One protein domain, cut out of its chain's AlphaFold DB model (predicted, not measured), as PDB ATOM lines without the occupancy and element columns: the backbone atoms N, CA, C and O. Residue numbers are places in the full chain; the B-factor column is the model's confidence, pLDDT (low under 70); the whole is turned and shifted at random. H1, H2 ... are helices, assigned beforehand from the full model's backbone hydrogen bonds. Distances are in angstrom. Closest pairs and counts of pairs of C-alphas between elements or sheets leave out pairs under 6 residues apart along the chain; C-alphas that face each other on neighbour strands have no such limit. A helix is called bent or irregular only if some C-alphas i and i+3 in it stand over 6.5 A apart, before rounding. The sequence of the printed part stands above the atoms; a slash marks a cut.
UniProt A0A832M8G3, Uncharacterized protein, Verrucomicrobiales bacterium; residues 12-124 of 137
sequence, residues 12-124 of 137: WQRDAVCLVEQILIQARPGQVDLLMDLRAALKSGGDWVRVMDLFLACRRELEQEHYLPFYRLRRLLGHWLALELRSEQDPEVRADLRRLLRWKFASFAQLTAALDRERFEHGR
ATOM      1  N   TRP A  12       3.871 -29.755 -34.544       85.56
ATOM      2  CA  TRP A  12       3.947 -28.418 -35.120       85.56
ATOM      3  C   TRP A  12       3.261 -27.332 -34.307       85.56
ATOM      4  O   TRP A  12       3.770 -26.216 -34.248       85.56
ATOM      5  N   GLN A  13       2.121 -27.637 -33.683       89.94
ATOM      6  CA  GLN A  13       1.427 -26.692 -32.813       89.94
ATOM      7  C   GLN A  13       2.305 -26.370 -31.613       89.94
ATOM      8  O   GLN A  13       2.437 -25.206 -31.242       89.94
ATOM      9  N   ARG A  14       2.963 -27.391 -31.048       89.19
ATOM     10  CA  ARG A  14       3.920 -27.203 -29.959       89.19
ATOM     11  C   ARG A  14       5.064 -26.289 -30.388       89.19
ATOM     12  O   ARG A  14       5.330 -25.306 -29.707       89.19
ATOM     13  N   ASP A  15       5.691 -26.568 -31.527       89.12
ATOM     14  CA  ASP A  15       6.824 -25.777 -32.016       89.12
ATOM     15  C   ASP A  15       6.418 -24.331 -32.356       89.12
ATOM     16  O   ASP A  15       7.144 -23.386 -32.039       89.12
ATOM     17  N   ALA A  16       5.230 -24.135 -32.934       91.62
ATOM     18  CA  ALA A  16       4.683 -22.813 -33.226       91.62
ATOM     19  C   ALA A  16       4.398 -22.025 -31.940       91.62
ATOM     20  O   ALA A  16       4.764 -20.854 -31.839       91.62
ATOM     21  N   VAL A  17       3.803 -22.673 -30.935       93.81
ATOM     22  CA  VAL A  17       3.559 -22.079 -29.614       93.81
ATOM     23  C   VAL A  17       4.874 -21.711 -28.932       93.81
ATOM     24  O   VAL A  17       4.977 -20.606 -28.410       93.81
ATOM     25  N   CYS A  18       5.896 -22.569 -28.991       92.25
ATOM     26  CA  CYS A  18       7.210 -22.265 -28.425       92.25
ATOM     27  C   CYS A  18       7.857 -21.036 -29.081       92.25
ATOM     28  O   CYS A  18       8.459 -20.221 -28.385       92.25
ATOM     29  N   LEU A  19       7.719 -20.862 -30.399       91.62
ATOM     30  CA  LEU A  19       8.205 -19.657 -31.083       91.62
ATOM     31  C   LEU A  19       7.458 -18.398 -30.626       91.62
ATOM     32  O   LEU A  19       8.088 -17.366 -30.420       91.62
ATOM     33  N   VAL A  20       6.140 -18.475 -30.427       93.75
ATOM     34  CA  VAL A  20       5.354 -17.345 -29.904       93.75
ATOM     35  C   VAL A  20       5.718 -17.035 -28.451       93.75
ATOM     36  O   VAL A  20       5.845 -15.870 -28.086       93.75
ATOM     37  N   GLU A  21       5.967 -18.052 -27.626       92.75
ATOM     38  CA  GLU A  21       6.419 -17.880 -26.240       92.75
ATOM     39  C   GLU A  21       7.806 -17.226 -26.153       92.75
ATOM     40  O   GLU A  21       8.029 -16.387 -25.283       92.75
ATOM     41  N   GLN A  22       8.711 -17.519 -27.092       91.25
ATOM     42  CA  GLN A  22       9.995 -16.811 -27.191       91.25
ATOM     43  C   GLN A  22       9.812 -15.311 -27.455       91.25
ATOM     44  O   GLN A  22      10.548 -14.504 -26.892       91.25
ATOM     45  N   ILE A  23       8.829 -14.940 -28.282       90.94
ATOM     46  CA  ILE A  23       8.506 -13.533 -28.554       90.94
ATOM     47  C   ILE A  23       7.890 -12.894 -27.305       90.94
ATOM     48  O   ILE A  23       8.312 -11.813 -26.911       90.94
ATOM     49  N   LEU A  24       6.961 -13.586 -26.636       91.50
ATOM     50  CA  LEU A  24       6.298 -13.107 -25.417       91.50
ATOM     51  C   LEU A  24       7.281 -12.737 -24.299       91.50
ATOM     52  O   LEU A  24       7.059 -11.746 -23.611       91.50
ATOM     53  N   ILE A  25       8.375 -13.487 -24.132       90.06
ATOM     54  CA  ILE A  25       9.404 -13.193 -23.115       90.06
ATOM     55  C   ILE A  25      10.064 -11.823 -23.344       90.06
ATOM     56  O   ILE A  25      10.519 -11.188 -22.397       90.06
ATOM     57  N   GLN A  26      10.131 -11.372 -24.597       87.44
ATOM     58  CA  GLN A  26      10.803 -10.135 -24.999       87.44
ATOM     59  C   GLN A  26       9.817  -9.012 -25.362       87.44
ATOM     60  O   GLN A  26      10.251  -7.904 -25.676       87.44
ATOM     61  N   ALA A  27       8.515  -9.297 -25.333       87.25
ATOM     62  CA  ALA A  27       7.469  -8.398 -25.790       87.25
ATOM     63  C   ALA A  27       7.208  -7.266 -24.788       87.25
ATOM     64  O   ALA A  27       7.227  -7.449 -23.568       87.25
ATOM     65  N   ARG A  28       6.898  -6.077 -25.309       88.12
ATOM     66  CA  ARG A  28       6.405  -4.953 -24.502       88.12
ATOM     67  C   ARG A  28       4.948  -5.197 -24.086       88.12
ATOM     68  O   ARG A  28       4.224  -5.864 -24.820       88.12
ATOM     69  N   PRO A  29       4.461  -4.588 -22.985       85.19
ATOM     70  CA  PRO A  29       3.100  -4.815 -22.488       85.19
ATOM     71  C   PRO A  29       1.995  -4.657 -23.545       85.19
ATOM     72  O   PRO A  29       1.098  -5.485 -23.608       85.19
ATOM     73  N   GLY A  30       2.097  -3.659 -24.432       84.25
ATOM     74  CA  GLY A  30       1.109  -3.430 -25.499       84.25
ATOM     75  C   GLY A  30       1.118  -4.456 -26.642       84.25
ATOM     76  O   GLY A  30       0.262  -4.394 -27.510       84.25
ATOM     77  N   GLN A  31       2.080  -5.382 -26.662       85.25
ATOM     78  CA  GLN A  31       2.239  -6.412 -27.697       85.25
ATOM     79  C   GLN A  31       1.760  -7.794 -27.211       85.25
ATOM     80  O   GLN A  31       1.615  -8.724 -28.007       85.25
ATOM     81  N   VAL A  32       1.539  -7.946 -25.898       90.94
ATOM     82  CA  VAL A  32       1.261  -9.235 -25.248       90.94
ATOM     83  C   VAL A  32      -0.091  -9.796 -25.668       90.94
ATOM     84  O   VAL A  32      -0.166 -10.981 -25.981       90.94
ATOM     85  N   ASP A  33      -1.134  -8.967 -25.717       92.62
ATOM     86  CA  ASP A  33      -2.499  -9.425 -26.006       92.62
ATOM     87  C   ASP A  33      -2.581 -10.109 -27.378       92.62
ATOM     88  O   ASP A  33      -3.034 -11.247 -27.491       92.62
ATOM     89  N   LEU A  34      -2.008  -9.478 -28.407       90.62
ATOM     90  CA  LEU A  34      -2.012 -10.001 -29.772       90.62
ATOM     91  C   LEU A  34      -1.217 -11.317 -29.902       90.62
ATOM     92  O   LEU A  34      -1.626 -12.252 -30.598       90.62
ATOM     93  N   LEU A  35      -0.092 -11.431 -29.188       93.62
ATOM     94  CA  LEU A  35       0.697 -12.666 -29.126       93.62
ATOM     95  C   LEU A  35      -0.022 -13.775 -28.344       93.62
ATOM     96  O   LEU A  35       0.096 -14.952 -28.696       93.62
ATOM     97  N   MET A  36      -0.780 -13.423 -27.304       94.38
ATOM     98  CA  MET A  36      -1.595 -14.363 -26.533       94.38
ATOM     99  C   MET A  36      -2.764 -14.900 -27.360       94.38
ATOM    100  O   MET A  36      -3.021 -16.106 -27.315       94.38
ATOM    101  N   ASP A  37      -3.394 -14.058 -28.180       94.06
ATOM    102  CA  ASP A  37      -4.423 -14.474 -29.133       94.06
ATOM    103  C   ASP A  37      -3.864 -15.440 -30.180       94.06
ATOM    104  O   ASP A  37      -4.437 -16.508 -30.419       94.06
ATOM    105  N   LEU A  38      -2.701 -15.119 -30.760       93.38
ATOM    106  CA  LEU A  38      -2.015 -16.010 -31.698       93.38
ATOM    107  C   LEU A  38      -1.667 -17.351 -31.037       93.38
ATOM    108  O   LEU A  38      -1.908 -18.414 -31.611       93.38
ATOM    109  N   ARG A  39      -1.149 -17.327 -29.805       94.44
ATOM    110  CA  ARG A  39      -0.850 -18.539 -29.033       94.44
ATOM    111  C   ARG A  39      -2.100 -19.383 -28.788       94.44
ATOM    112  O   ARG A  39      -2.035 -20.605 -28.916       94.44
ATOM    113  N   ALA A  40      -3.217 -18.760 -28.423       92.69
ATOM    114  CA  ALA A  40      -4.478 -19.459 -28.199       92.69
ATOM    115  C   ALA A  40      -4.990 -20.117 -29.489       92.69
ATOM    116  O   ALA A  40      -5.349 -21.296 -29.472       92.69
ATOM    117  N   ALA A  41      -4.936 -19.400 -30.616       91.88
ATOM    118  CA  ALA A  41      -5.318 -19.935 -31.921       91.88
ATOM    119  C   ALA A  41      -4.456 -21.148 -32.317       91.88
ATOM    120  O   ALA A  41      -4.994 -22.200 -32.668       91.88
ATOM    121  N   LEU A  42      -3.131 -21.057 -32.155       91.62
ATOM    122  CA  LEU A  42      -2.205 -22.163 -32.435       91.62
ATOM    123  C   LEU A  42      -2.468 -23.398 -31.565       91.62
ATOM    124  O   LEU A  42      -2.367 -24.519 -32.057       91.62
ATOM    125  N   LYS A  43      -2.822 -23.207 -30.287       89.81
ATOM    126  CA  LYS A  43      -3.157 -24.311 -29.372       89.81
ATOM    127  C   LYS A  43      -4.480 -24.987 -29.699       89.81
ATOM    128  O   LYS A  43      -4.596 -26.186 -29.476       89.81
ATOM    129  N   SER A  44      -5.470 -24.221 -30.157       85.56
ATOM    130  CA  SER A  44      -6.787 -24.776 -30.478       85.56
ATOM    131  C   SER A  44      -6.722 -25.745 -31.657       85.56
ATOM    132  O   SER A  44      -7.351 -26.796 -31.601       85.56
ATOM    133  N   GLY A  45      -5.890 -25.439 -32.661       70.81
ATOM    134  CA  GLY A  45      -5.789 -26.229 -33.881       70.81
ATOM    135  C   GLY A  45      -7.057 -26.165 -34.733       70.81
ATOM    136  O   GLY A  45      -8.169 -26.154 -34.225       70.81
ATOM    137  N   GLY A  46      -6.904 -26.127 -36.054       73.56
ATOM    138  CA  GLY A  46      -8.029 -26.330 -36.975       73.56
ATOM    139  C   GLY A  46      -8.600 -25.077 -37.634       73.56
ATOM    140  O   GLY A  46      -9.226 -25.208 -38.677       73.56
ATOM    141  N   ASP A  47      -8.322 -23.870 -37.132       85.94
ATOM    142  CA  ASP A  47      -8.679 -22.632 -37.840       85.94
ATOM    143  C   ASP A  47      -7.438 -21.960 -38.437       85.94
ATOM    144  O   ASP A  47      -6.822 -21.061 -37.854       85.94
ATOM    145  N   TRP A  48      -7.052 -22.436 -39.622       85.81
ATOM    146  CA  TRP A  48      -5.929 -21.871 -40.359       85.81
ATOM    147  C   TRP A  48      -6.173 -20.413 -40.750       85.81
ATOM    148  O   TRP A  48      -5.230 -19.632 -40.709       85.81
ATOM    149  N   VAL A  49      -7.403 -20.014 -41.076       85.81
ATOM    150  CA  VAL A  49      -7.706 -18.624 -41.452       85.81
ATOM    151  C   VAL A  49      -7.397 -17.698 -40.280       85.81
ATOM    152  O   VAL A  49      -6.573 -16.791 -40.412       85.81
ATOM    153  N   ARG A  50      -7.942 -18.002 -39.099       89.12
ATOM    154  CA  ARG A  50      -7.702 -17.221 -37.882       89.12
ATOM    155  C   ARG A  50      -6.234 -17.202 -37.472       89.12
ATOM    156  O   ARG A  50      -5.723 -16.151 -37.086       89.12
ATOM    157  N   VAL A  51      -5.540 -18.341 -37.547       90.62
ATOM    158  CA  VAL A  51      -4.099 -18.408 -37.248       90.62
ATOM    159  C   VAL A  51      -3.312 -17.488 -38.182       90.62
ATOM    160  O   VAL A  51      -2.430 -16.762 -37.723       90.62
ATOM    161  N   MET A  52      -3.630 -17.494 -39.478       87.25
ATOM    162  CA  MET A  52      -2.928 -16.670 -40.459       87.25
ATOM    163  C   MET A  52      -3.242 -15.180 -40.302       87.25
ATOM    164  O   MET A  52      -2.317 -14.375 -40.414       87.25
ATOM    165  N   ASP A  53      -4.485 -14.811 -39.992       87.06
ATOM    166  CA  ASP A  53      -4.883 -13.421 -39.738       87.06
ATOM    167  C   ASP A  53      -4.169 -12.843 -38.507       87.06
ATOM    168  O   ASP A  53      -3.576 -11.763 -38.573       87.06
ATOM    169  N   LEU A  54      -4.139 -13.596 -37.402       90.44
ATOM    170  CA  LEU A  54      -3.420 -13.201 -36.188       90.44
ATOM    171  C   LEU A  54      -1.912 -13.136 -36.426       90.44
ATOM    172  O   LEU A  54      -1.255 -12.185 -36.008       90.44
ATOM    173  N   PHE A  55      -1.348 -14.105 -37.151       90.38
ATOM    174  CA  PHE A  55       0.064 -14.079 -37.516       90.38
ATOM    175  C   PHE A  55       0.409 -12.843 -38.360       90.38
ATOM    176  O   PHE A  55       1.445 -12.214 -38.142       90.38
ATOM    177  N   LEU A  56      -0.462 -12.467 -39.295       85.62
ATOM    178  CA  LEU A  56      -0.330 -11.278 -40.131       85.62
ATOM    179  C   LEU A  56      -0.370  -9.975 -39.334       85.62
ATOM    180  O   LEU A  56       0.449  -9.086 -39.587       85.62
ATOM    181  N   ALA A  57      -1.307  -9.874 -38.389       86.00
ATOM    182  CA  ALA A  57      -1.421  -8.742 -37.478       86.00
ATOM    183  C   ALA A  57      -0.159  -8.624 -36.608       86.00
ATOM    184  O   ALA A  57       0.516  -7.595 -36.648       86.00
ATOM    185  N   CYS A  58       0.241  -9.719 -35.951       88.44
ATOM    186  CA  CYS A  58       1.475  -9.792 -35.169       88.44
ATOM    187  C   CYS A  58       2.690  -9.376 -35.999       88.44
ATOM    188  O   CYS A  58       3.507  -8.578 -35.556       88.44
ATOM    189  N   ARG A  59       2.816  -9.886 -37.227       84.56
ATOM    190  CA  ARG A  59       3.952  -9.570 -38.092       84.56
ATOM    191  C   ARG A  59       3.997  -8.080 -38.436       84.56
ATOM    192  O   ARG A  59       5.063  -7.482 -38.380       84.56
ATOM    193  N   ARG A  60       2.858  -7.469 -38.771       82.31
ATOM    194  CA  ARG A  60       2.799  -6.041 -39.126       82.31
ATOM    195  C   ARG A  60       3.321  -5.145 -38.003       82.31
ATOM    196  O   ARG A  60       3.972  -4.147 -38.293       82.31
ATOM    197  N   GLU A  61       3.029  -5.500 -36.759       85.19
ATOM    198  CA  GLU A  61       3.354  -4.670 -35.599       85.19
ATOM    199  C   GLU A  61       4.708  -5.018 -34.968       85.19
ATOM    200  O   GLU A  61       5.392  -4.136 -34.457       85.19
ATOM    201  N   LEU A  62       5.113  -6.290 -35.018       86.62
ATOM    202  CA  LEU A  62       6.183  -6.828 -34.170       86.62
ATOM    203  C   LEU A  62       7.391  -7.360 -34.955       86.62
ATOM    204  O   LEU A  62       8.430  -7.644 -34.359       86.62
ATOM    205  N   GLU A  63       7.300  -7.506 -36.285       79.88
ATOM    206  CA  GLU A  63       8.379  -8.104 -37.094       79.88
ATOM    207  C   GLU A  63       9.676  -7.294 -37.046       79.88
ATOM    208  O   GLU A  63      10.753  -7.883 -37.091       79.88
ATOM    209  N   GLN A  64       9.599  -5.968 -36.905       82.19
ATOM    210  CA  GLN A  64      10.796  -5.124 -36.816       82.19
ATOM    211  C   GLN A  64      11.628  -5.421 -35.560       82.19
ATOM    212  O   GLN A  64      12.855  -5.371 -35.614       82.19
ATOM    213  N   GLU A  65      10.974  -5.766 -34.449       85.88
ATOM    214  CA  GLU A  65      11.625  -6.032 -33.160       85.88
ATOM    215  C   GLU A  65      11.987  -7.520 -33.000       85.88
ATOM    216  O   GLU A  65      12.982  -7.856 -32.359       85.88
ATOM    217  N   HIS A  66      11.232  -8.422 -33.640       84.31
ATOM    218  CA  HIS A  66      11.369  -9.876 -33.476       84.31
ATOM    219  C   HIS A  66      11.478 -10.629 -34.811       84.31
ATOM    220  O   HIS A  66      10.899 -11.707 -34.988       84.31
ATOM    221  N   TYR A  67      12.243 -10.086 -35.760       82.38
ATOM    222  CA  TYR A  67      12.338 -10.603 -37.131       82.38
ATOM    223  C   TYR A  67      12.599 -12.115 -37.214       82.38
ATOM    224  O   TYR A  67      11.884 -12.843 -37.905       82.38
ATOM    225  N   LEU A  68      13.614 -12.618 -36.502       84.94
ATOM    226  CA  LEU A  68      14.033 -14.017 -36.618       84.94
ATOM    227  C   LEU A  68      12.960 -15.010 -36.111       84.94
ATOM    228  O   LEU A  68      12.671 -15.969 -36.836       84.94
ATOM    229  N   PRO A  69      12.335 -14.812 -34.931       85.56
ATOM    230  CA  PRO A  69      11.159 -15.579 -34.517       85.56
ATOM    231  C   PRO A  69      10.014 -15.571 -35.538       85.56
ATOM    232  O   PRO A  69       9.518 -16.643 -35.895       85.56
ATOM    233  N   PHE A  70       9.640 -14.404 -36.079       83.94
ATOM    234  CA  PHE A  70       8.576 -14.302 -37.088       83.94
ATOM    235  C   PHE A  70       8.933 -15.020 -38.389       83.94
ATOM    236  O   PHE A  70       8.089 -15.702 -38.974       83.94
ATOM    237  N   TYR A  71      10.190 -14.942 -38.822       81.88
ATOM    238  CA  TYR A  71      10.678 -15.676 -39.984       81.88
ATOM    239  C   TYR A  71      10.569 -17.197 -39.790       81.88
ATOM    240  O   TYR A  71      10.085 -17.902 -40.682       81.88
ATOM    241  N   ARG A  72      10.984 -17.708 -38.622       85.06
ATOM    242  CA  ARG A  72      10.877 -19.136 -38.274       85.06
ATOM    243  C   ARG A  72       9.420 -19.584 -38.218       85.06
ATOM    244  O   ARG A  72       9.078 -20.597 -38.827       85.06
ATOM    245  N   LEU A  73       8.563 -18.792 -37.576       86.75
ATOM    246  CA  LEU A  73       7.134 -19.072 -37.465       86.75
ATOM    247  C   LEU A  73       6.466 -19.085 -38.846       86.75
ATOM    248  O   LEU A  73       5.741 -20.023 -39.167       86.75
ATOM    249  N   ARG A  74       6.803 -18.133 -39.727       86.25
ATOM    250  CA  ARG A  74       6.330 -18.106 -41.123       86.25
ATOM    251  C   ARG A  74       6.677 -19.382 -41.883       86.25
ATOM    252  O   ARG A  74       5.848 -19.904 -42.631       86.25
ATOM    253  N   ARG A  75       7.924 -19.855 -41.759       83.81
ATOM    254  CA  ARG A  75       8.375 -21.078 -42.442       83.81
ATOM    255  C   ARG A  75       7.620 -22.292 -41.924       83.81
ATOM    256  O   ARG A  75       7.088 -23.032 -42.748       83.81
ATOM    257  N   LEU A  76       7.523 -22.428 -40.601       87.31
ATOM    258  CA  LEU A  76       6.804 -23.512 -39.939       87.31
ATOM    259  C   LEU A  76       5.335 -23.550 -40.378       87.31
ATOM    260  O   LEU A  76       4.908 -24.539 -40.969       87.31
ATOM    261  N   LEU A  77       4.588 -22.456 -40.191       86.69
ATOM    262  CA  LEU A  77       3.173 -22.380 -40.575       86.69
ATOM    263  C   LEU A  77       2.981 -22.672 -42.060       86.69
ATOM    264  O   LEU A  77       2.129 -23.464 -42.437       86.69
ATOM    265  N   GLY A  78       3.824 -22.096 -42.918       83.06
ATOM    266  CA  GLY A  78       3.721 -22.324 -44.353       83.06
ATOM    267  C   GLY A  78       4.089 -23.741 -44.808       83.06
ATOM    268  O   GLY A  78       3.717 -24.110 -45.915       83.06
ATOM    269  N   HIS A  79       4.856 -24.502 -44.025       83.56
ATOM    270  CA  HIS A  79       5.127 -25.915 -44.298       83.56
ATOM    271  C   HIS A  79       3.907 -26.766 -43.933       83.56
ATOM    272  O   HIS A  79       3.412 -27.530 -44.759       83.56
ATOM    273  N   TRP A  80       3.368 -26.568 -42.729       85.38
ATOM    274  CA  TRP A  80       2.226 -27.330 -42.228       85.38
ATOM    275  C   TRP A  80       0.929 -27.022 -42.964       85.38
ATOM    276  O   TRP A  80       0.207 -27.945 -43.318       85.38
ATOM    277  N   LEU A  81       0.702 -25.764 -43.335       84.38
ATOM    278  CA  LEU A  81      -0.421 -25.372 -44.181       84.38
ATOM    279  C   LEU A  81      -0.374 -26.056 -45.564       84.38
ATOM    280  O   LEU A  81      -1.407 -26.371 -46.152       84.38
ATOM    281  N   ALA A  82       0.824 -26.323 -46.094       82.25
ATOM    282  CA  ALA A  82       0.976 -27.052 -47.350       82.25
ATOM    283  C   ALA A  82       0.780 -28.566 -47.201       82.25
ATOM    284  O   ALA A  82       0.317 -29.202 -48.147       82.25
ATOM    285  N   LEU A  83       1.125 -29.136 -46.042       83.62
ATOM    286  CA  LEU A  83       0.788 -30.519 -45.708       83.62
ATOM    287  C   LEU A  83      -0.725 -30.683 -45.553       83.62
ATOM    288  O   LEU A  83      -1.282 -31.569 -46.193       83.62
ATOM    289  N   GLU A  84      -1.382 -29.774 -44.825       84.38
ATOM    290  CA  GLU A  84      -2.839 -29.755 -44.657       84.38
ATOM    291  C   GLU A  84      -3.551 -29.713 -46.012       84.38
ATOM    292  O   GLU A  84      -4.437 -30.506 -46.300       84.38
ATOM    293  N   LEU A  85      -3.091 -28.853 -46.924       83.81
ATOM    294  CA  LEU A  85      -3.659 -28.760 -48.268       83.81
ATOM    295  C   LEU A  85      -3.499 -30.048 -49.105       83.81
ATOM    296  O   LEU A  85      -4.265 -30.272 -50.051       83.81
ATOM    297  N   ARG A  86      -2.469 -30.858 -48.825       81.06
ATOM    298  CA  ARG A  86      -2.241 -32.147 -49.497       81.06
ATOM    299  C   ARG A  86      -3.121 -33.251 -48.909       81.06
ATOM    300  O   ARG A  86      -3.506 -34.135 -49.669       81.06
ATOM    301  N   SER A  87      -3.406 -33.210 -47.608       83.12
ATOM    302  CA  SER A  87      -4.282 -34.171 -46.928       83.12
ATOM    303  C   SER A  87      -5.766 -33.846 -47.071       83.12
ATOM    304  O   SER A  87      -6.581 -34.766 -47.048       83.12
ATOM    305  N   GLU A  88      -6.114 -32.570 -47.239       86.44
ATOM    306  CA  GLU A  88      -7.498 -32.122 -47.335       86.44
ATOM    307  C   GLU A  88      -8.159 -32.611 -48.631       86.44
ATOM    308  O   GLU A  88      -7.595 -32.510 -49.729       86.44
ATOM    309  N   GLN A  89      -9.372 -33.139 -48.490       83.44
ATOM    310  CA  GLN A  89     -10.171 -33.694 -49.579       83.44
ATOM    311  C   GLN A  89     -11.299 -32.745 -49.983       83.44
ATOM    312  O   GLN A  89     -11.670 -32.730 -51.160       83.44
ATOM    313  N   ASP A  90     -11.784 -31.918 -49.053       85.88
ATOM    314  CA  ASP A  90     -12.858 -30.964 -49.309       85.88
ATOM    315  C   ASP A  90     -12.396 -29.854 -50.283       85.88
ATOM    316  O   ASP A  90     -11.429 -29.134 -50.008       85.88
ATOM    317  N   PRO A  91     -13.048 -29.691 -51.450       83.38
ATOM    318  CA  PRO A  91     -12.654 -28.696 -52.442       83.38
ATOM    319  C   PRO A  91     -12.768 -27.244 -51.953       83.38
ATOM    320  O   PRO A  91     -11.959 -26.420 -52.391       83.38
ATOM    321  N   GLU A  92     -13.720 -26.925 -51.073       85.00
ATOM    322  CA  GLU A  92     -13.915 -25.573 -50.536       85.00
ATOM    323  C   GLU A  92     -12.793 -25.234 -49.551       85.00
ATOM    324  O   GLU A  92     -12.063 -24.258 -49.749       85.00
ATOM    325  N   VAL A  93     -12.538 -26.125 -48.589       81.50
ATOM    326  CA  VAL A  93     -11.442 -25.969 -47.617       81.50
ATOM    327  C   VAL A  93     -10.090 -25.898 -48.335       81.50
ATOM    328  O   VAL A  93      -9.256 -25.036 -48.046       81.50
ATOM    329  N   ARG A  94      -9.867 -26.721 -49.368       82.31
ATOM    330  CA  ARG A  94      -8.647 -26.639 -50.193       82.31
ATOM    331  C   ARG A  94      -8.500 -25.305 -50.919       82.31
ATOM    332  O   ARG A  94      -7.364 -24.865 -51.135       82.31
ATOM    333  N   ALA A  95      -9.589 -24.683 -51.366       81.81
ATOM    334  CA  ALA A  95      -9.534 -23.375 -52.016       81.81
ATOM    335  C   ALA A  95      -9.080 -22.290 -51.028       81.81
ATOM    336  O   ALA A  95      -8.210 -21.481 -51.376       81.81
ATOM    337  N   ASP A  96      -9.569 -22.346 -49.790       82.50
ATOM    338  CA  ASP A  96      -9.174 -21.440 -48.712       82.50
ATOM    339  C   ASP A  96      -7.718 -21.645 -48.288       82.50
ATOM    340  O   ASP A  96      -6.933 -20.692 -48.291       82.50
ATOM    341  N   LEU A  97      -7.283 -22.887 -48.059       82.38
ATOM    342  CA  LEU A  97      -5.881 -23.197 -47.751       82.38
ATOM    343  C   LEU A  97      -4.941 -22.754 -48.888       82.38
ATOM    344  O   LEU A  97      -3.868 -22.192 -48.646       82.38
ATOM    345  N   ARG A  98      -5.349 -22.920 -50.158       81.56
ATOM    346  CA  ARG A  98      -4.607 -22.380 -51.314       81.56
ATOM    347  C   ARG A  98      -4.533 -20.862 -51.284       81.56
ATOM    348  O   ARG A  98      -3.485 -20.315 -51.623       81.56
ATOM    349  N   ARG A  99      -5.622 -20.174 -50.936       81.19
ATOM    350  CA  ARG A  99      -5.650 -18.712 -50.822       81.19
ATOM    351  C   ARG A  99      -4.696 -18.236 -49.726       81.19
ATOM    352  O   ARG A  99      -3.910 -17.327 -49.983       81.19
ATOM    353  N   LEU A 100      -4.688 -18.903 -48.573       80.56
ATOM    354  CA  LEU A 100      -3.757 -18.626 -47.478       80.56
ATOM    355  C   LEU A 100      -2.295 -18.868 -47.886       80.56
ATOM    356  O   LEU A 100      -1.419 -18.075 -47.554       80.56
ATOM    357  N   LEU A 101      -2.004 -19.905 -48.675       73.75
ATOM    358  CA  LEU A 101      -0.642 -20.152 -49.168       73.75
ATOM    359  C   LEU A 101      -0.186 -19.164 -50.244       73.75
ATOM    360  O   LEU A 101       1.015 -18.899 -50.339       73.75
ATOM    361  N   ARG A 102      -1.104 -18.577 -51.025       69.88
ATOM    362  CA  ARG A 102      -0.749 -17.523 -51.995       69.88
ATOM    363  C   ARG A 102      -0.165 -16.282 -51.328       69.88
ATOM    364  O   ARG A 102       0.634 -15.575 -51.930       69.88
ATOM    365  N   TRP A 103      -0.508 -16.042 -50.068       65.94
ATOM    366  CA  TRP A 103       0.124 -14.987 -49.288       65.94
ATOM    367  C   TRP A 103       1.635 -15.230 -49.065       65.94
ATOM    368  O   TRP A 103       2.407 -14.280 -48.936       65.94
ATOM    369  N   LYS A 104       2.079 -16.495 -49.075       58.66
ATOM    370  CA  LYS A 104       3.494 -16.891 -48.975       58.66
ATOM    371  C   LYS A 104       4.195 -16.940 -50.344       58.66
ATOM    372  O   LYS A 104       5.396 -16.681 -50.395       58.66
ATOM    373  N   PHE A 105       3.477 -17.258 -51.428       52.62
ATOM    374  CA  PHE A 105       4.028 -17.427 -52.781       52.62
ATOM    375  C   PHE A 105       3.052 -16.933 -53.855       52.62
ATOM    376  O   PHE A 105       1.891 -17.329 -53.853       52.62
ATOM    377  N   ALA A 106       3.522 -16.148 -54.828       52.16
ATOM    378  CA  ALA A 106       2.669 -15.579 -55.879       52.16
ATOM    379  C   ALA A 106       1.902 -16.637 -56.710       52.16
ATOM    380  O   ALA A 106       0.901 -16.307 -57.345       52.16
ATOM    381  N   SER A 107       2.311 -17.918 -56.684       50.22
ATOM    382  CA  SER A 107       1.541 -19.035 -57.247       50.22
ATOM    383  C   SER A 107       1.718 -20.370 -56.500       50.22
ATOM    384  O   SER A 107       2.714 -20.615 -55.818       50.22
ATOM    385  N   PHE A 108       0.755 -21.285 -56.680       46.22
ATOM    386  CA  PHE A 108       0.784 -22.646 -56.120       46.22
ATOM    387  C   PHE A 108       1.924 -23.513 -56.696       46.22
ATOM    388  O   PHE A 108       2.482 -24.362 -56.002       46.22
ATOM    389  N   ALA A 109       2.329 -23.274 -57.945       52.28
ATOM    390  CA  ALA A 109       3.481 -23.946 -58.548       52.28
ATOM    391  C   ALA A 109       4.800 -23.510 -57.886       52.28
ATOM    392  O   ALA A 109       5.654 -24.348 -57.607       52.28
ATOM    393  N   GLN A 110       4.934 -22.220 -57.554       56.78
ATOM    394  CA  GLN A 110       6.088 -21.699 -56.812       56.78
ATOM    395  C   GLN A 110       6.136 -22.235 -55.379       56.78
ATOM    396  O   GLN A 110       7.209 -22.596 -54.909       56.78
ATOM    397  N   LEU A 111       4.982 -22.348 -54.712       51.25
ATOM    398  CA  LEU A 111       4.860 -23.018 -53.415       51.25
ATOM    399  C   LEU A 111       5.379 -24.462 -53.490       51.25
ATOM    400  O   LEU A 111       6.184 -24.869 -52.656       51.25
ATOM    401  N   THR A 112       4.907 -25.234 -54.469       53.75
ATOM    402  CA  THR A 112       5.250 -26.659 -54.592       53.75
ATOM    403  C   THR A 112       6.739 -26.829 -54.894       53.75
ATOM    404  O   THR A 112       7.414 -27.575 -54.196       53.75
ATOM    405  N   ALA A 113       7.281 -26.037 -55.825       61.66
ATOM    406  CA  ALA A 113       8.704 -26.039 -56.153       61.66
ATOM    407  C   ALA A 113       9.597 -25.589 -54.981       61.66
ATOM    408  O   ALA A 113      10.669 -26.154 -54.779       61.66
ATOM    409  N   ALA A 114       9.170 -24.599 -54.189       57.81
ATOM    410  CA  ALA A 114       9.909 -24.156 -53.007       57.81
ATOM    411  C   ALA A 114       9.923 -25.227 -51.907       57.81
ATOM    412  O   ALA A 114      10.965 -25.464 -51.306       57.81
ATOM    413  N   LEU A 115       8.796 -25.907 -51.676       53.00
ATOM    414  CA  LEU A 115       8.709 -27.000 -50.705       53.00
ATOM    415  C   LEU A 115       9.487 -28.237 -51.151       53.00
ATOM    416  O   LEU A 115      10.133 -28.872 -50.324       53.00
ATOM    417  N   ASP A 116       9.453 -28.572 -52.439       53.44
ATOM    418  CA  ASP A 116      10.214 -29.699 -52.980       53.44
ATOM    419  C   ASP A 116      11.720 -29.405 -52.956       53.44
ATOM    420  O   ASP A 116      12.515 -30.283 -52.620       53.44
ATOM    421  N   ARG A 117      12.122 -28.150 -53.203       57.12
ATOM    422  CA  ARG A 117      13.504 -27.695 -53.028       57.12
ATOM    423  C   ARG A 117      13.948 -27.741 -51.566       57.12
ATOM    424  O   ARG A 117      15.007 -28.290 -51.290       57.12
ATOM    425  N   GLU A 118      13.140 -27.241 -50.630       50.66
ATOM    426  CA  GLU A 118      13.437 -27.325 -49.191       50.66
ATOM    427  C   GLU A 118      13.512 -28.785 -48.718       50.66
ATOM    428  O   GLU A 118      14.404 -29.143 -47.953       50.66
ATOM    429  N   ARG A 119      12.623 -29.658 -49.209       53.09
ATOM    430  CA  ARG A 119      12.652 -31.100 -48.930       53.09
ATOM    431  C   ARG A 119      13.880 -31.780 -49.533       53.09
ATOM    432  O   ARG A 119      14.361 -32.744 -48.955       53.09
ATOM    433  N   PHE A 120      14.397 -31.308 -50.662       53.19
ATOM    434  CA  PHE A 120      15.628 -31.823 -51.256       53.19
ATOM    435  C   PHE A 120      16.879 -31.341 -50.505       53.19
ATOM    436  O   PHE A 120      17.775 -32.134 -50.222       53.19
ATOM    437  N   GLU A 121      16.923 -30.060 -50.132       49.00
ATOM    438  CA  GLU A 121      18.048 -29.444 -49.415       49.00
ATOM    439  C   GLU A 121      18.145 -29.935 -47.957       49.00
ATOM    440  O   GLU A 121      19.247 -30.164 -47.466       49.00
ATOM    441  N   HIS A 122      17.010 -30.182 -47.291       52.94
ATOM    442  CA  HIS A 122      16.947 -30.685 -45.908       52.94
ATOM    443  C   HIS A 122      16.602 -32.182 -45.796       52.94
ATOM    444  O   HIS A 122      16.644 -32.755 -44.710       52.94
ATOM    445  N   GLY A 123      16.311 -32.860 -46.909       45.47
ATOM    446  CA  GLY A 123      16.027 -34.302 -46.948       45.47
ATOM    447  C   GLY A 123      17.237 -35.190 -46.662       45.47
ATOM    448  O   GLY A 123      17.080 -36.400 -46.527       45.47
ATOM    449  N   ARG A 124      18.439 -34.613 -46.531       44.25
ATOM    450  CA  ARG A 124      19.629 -35.337 -46.063       44.25
ATOM    451  C   ARG A 124      19.701 -35.485 -44.543       44.25
ATOM    452  O   ARG A 124      20.379 -36.399 -44.093       44.25
TER     453      ARG A 124
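What this domain is: This is residues 12 to 124 of the 137 residues of an uncharacterized protein of Verrucomicrobiales bacterium (UniProt A0A832M8G3). What shape appears first? H1, H2, H3 and the first part of the long H4 stand side by side; H4 reaches on past them to pair with H5, and H6 turns off crosswise, with residues 119 to 124 sticking out. H1 to H5 make an up-and-down bundle, each helix running against the one before. What is its make-up and size? The 113 printed residues, all helix in class, hold six named helices, H1 to H6 in chain order, and no named strand. The whole is compact, with a radius of gyration of the C-alphas of 14.4 A and spans of 40 by 33 by 24 A.

Where its parts are: Where is the longest helix? H4, residues 67 to 87, runs 30.5 A from C-alpha 67 at (12.338, -10.603, -37.131) to C-alpha 87 at (-4.282, -34.171, -46.928). Where are the others? H1 is residues 12 to 26, 22.0 A; H2 29 to 44, 23.7 A; H3 48 to 62; H5 91 to 102; H6 108 to 122. H2 is irregular: C-alphas 30 and 33 are 7.0 A apart.

How they stand to each other: What touches H4? H1 does, opposite ways at 17 degrees, a shallow tilt, closest at C-alphas 19 and 69, 6.1 A. H4 and H5 form a hairpin, H4 touching with residues 78 to 85 alone, closest at C-alphas 85 and 94, 5.8 A. What lies farther out? H2 touches H1 and H3, closest at C-alphas 38 and 54 for H3, 5.5 A. H5 and H6 touch only at the corner, closest at C-alphas 102 and 108, 6.8 A. Are the backbones regularly paired? Each O i to N i+4 pair is within hydrogen-bond range in H3, H5 and H6, against 10 of 11 in H1, 10 of 12 in H2 and 16 of 17 in H4.

The domain as a whole: How far does it reach? The two farthest C-alphas, of Gly 30 and Arg 124, are 42.2 A apart. Are there cuts, long links or weak places? The printed part has no cut, and its five links are tight. Residues 102 to 124 are under pLDDT 70.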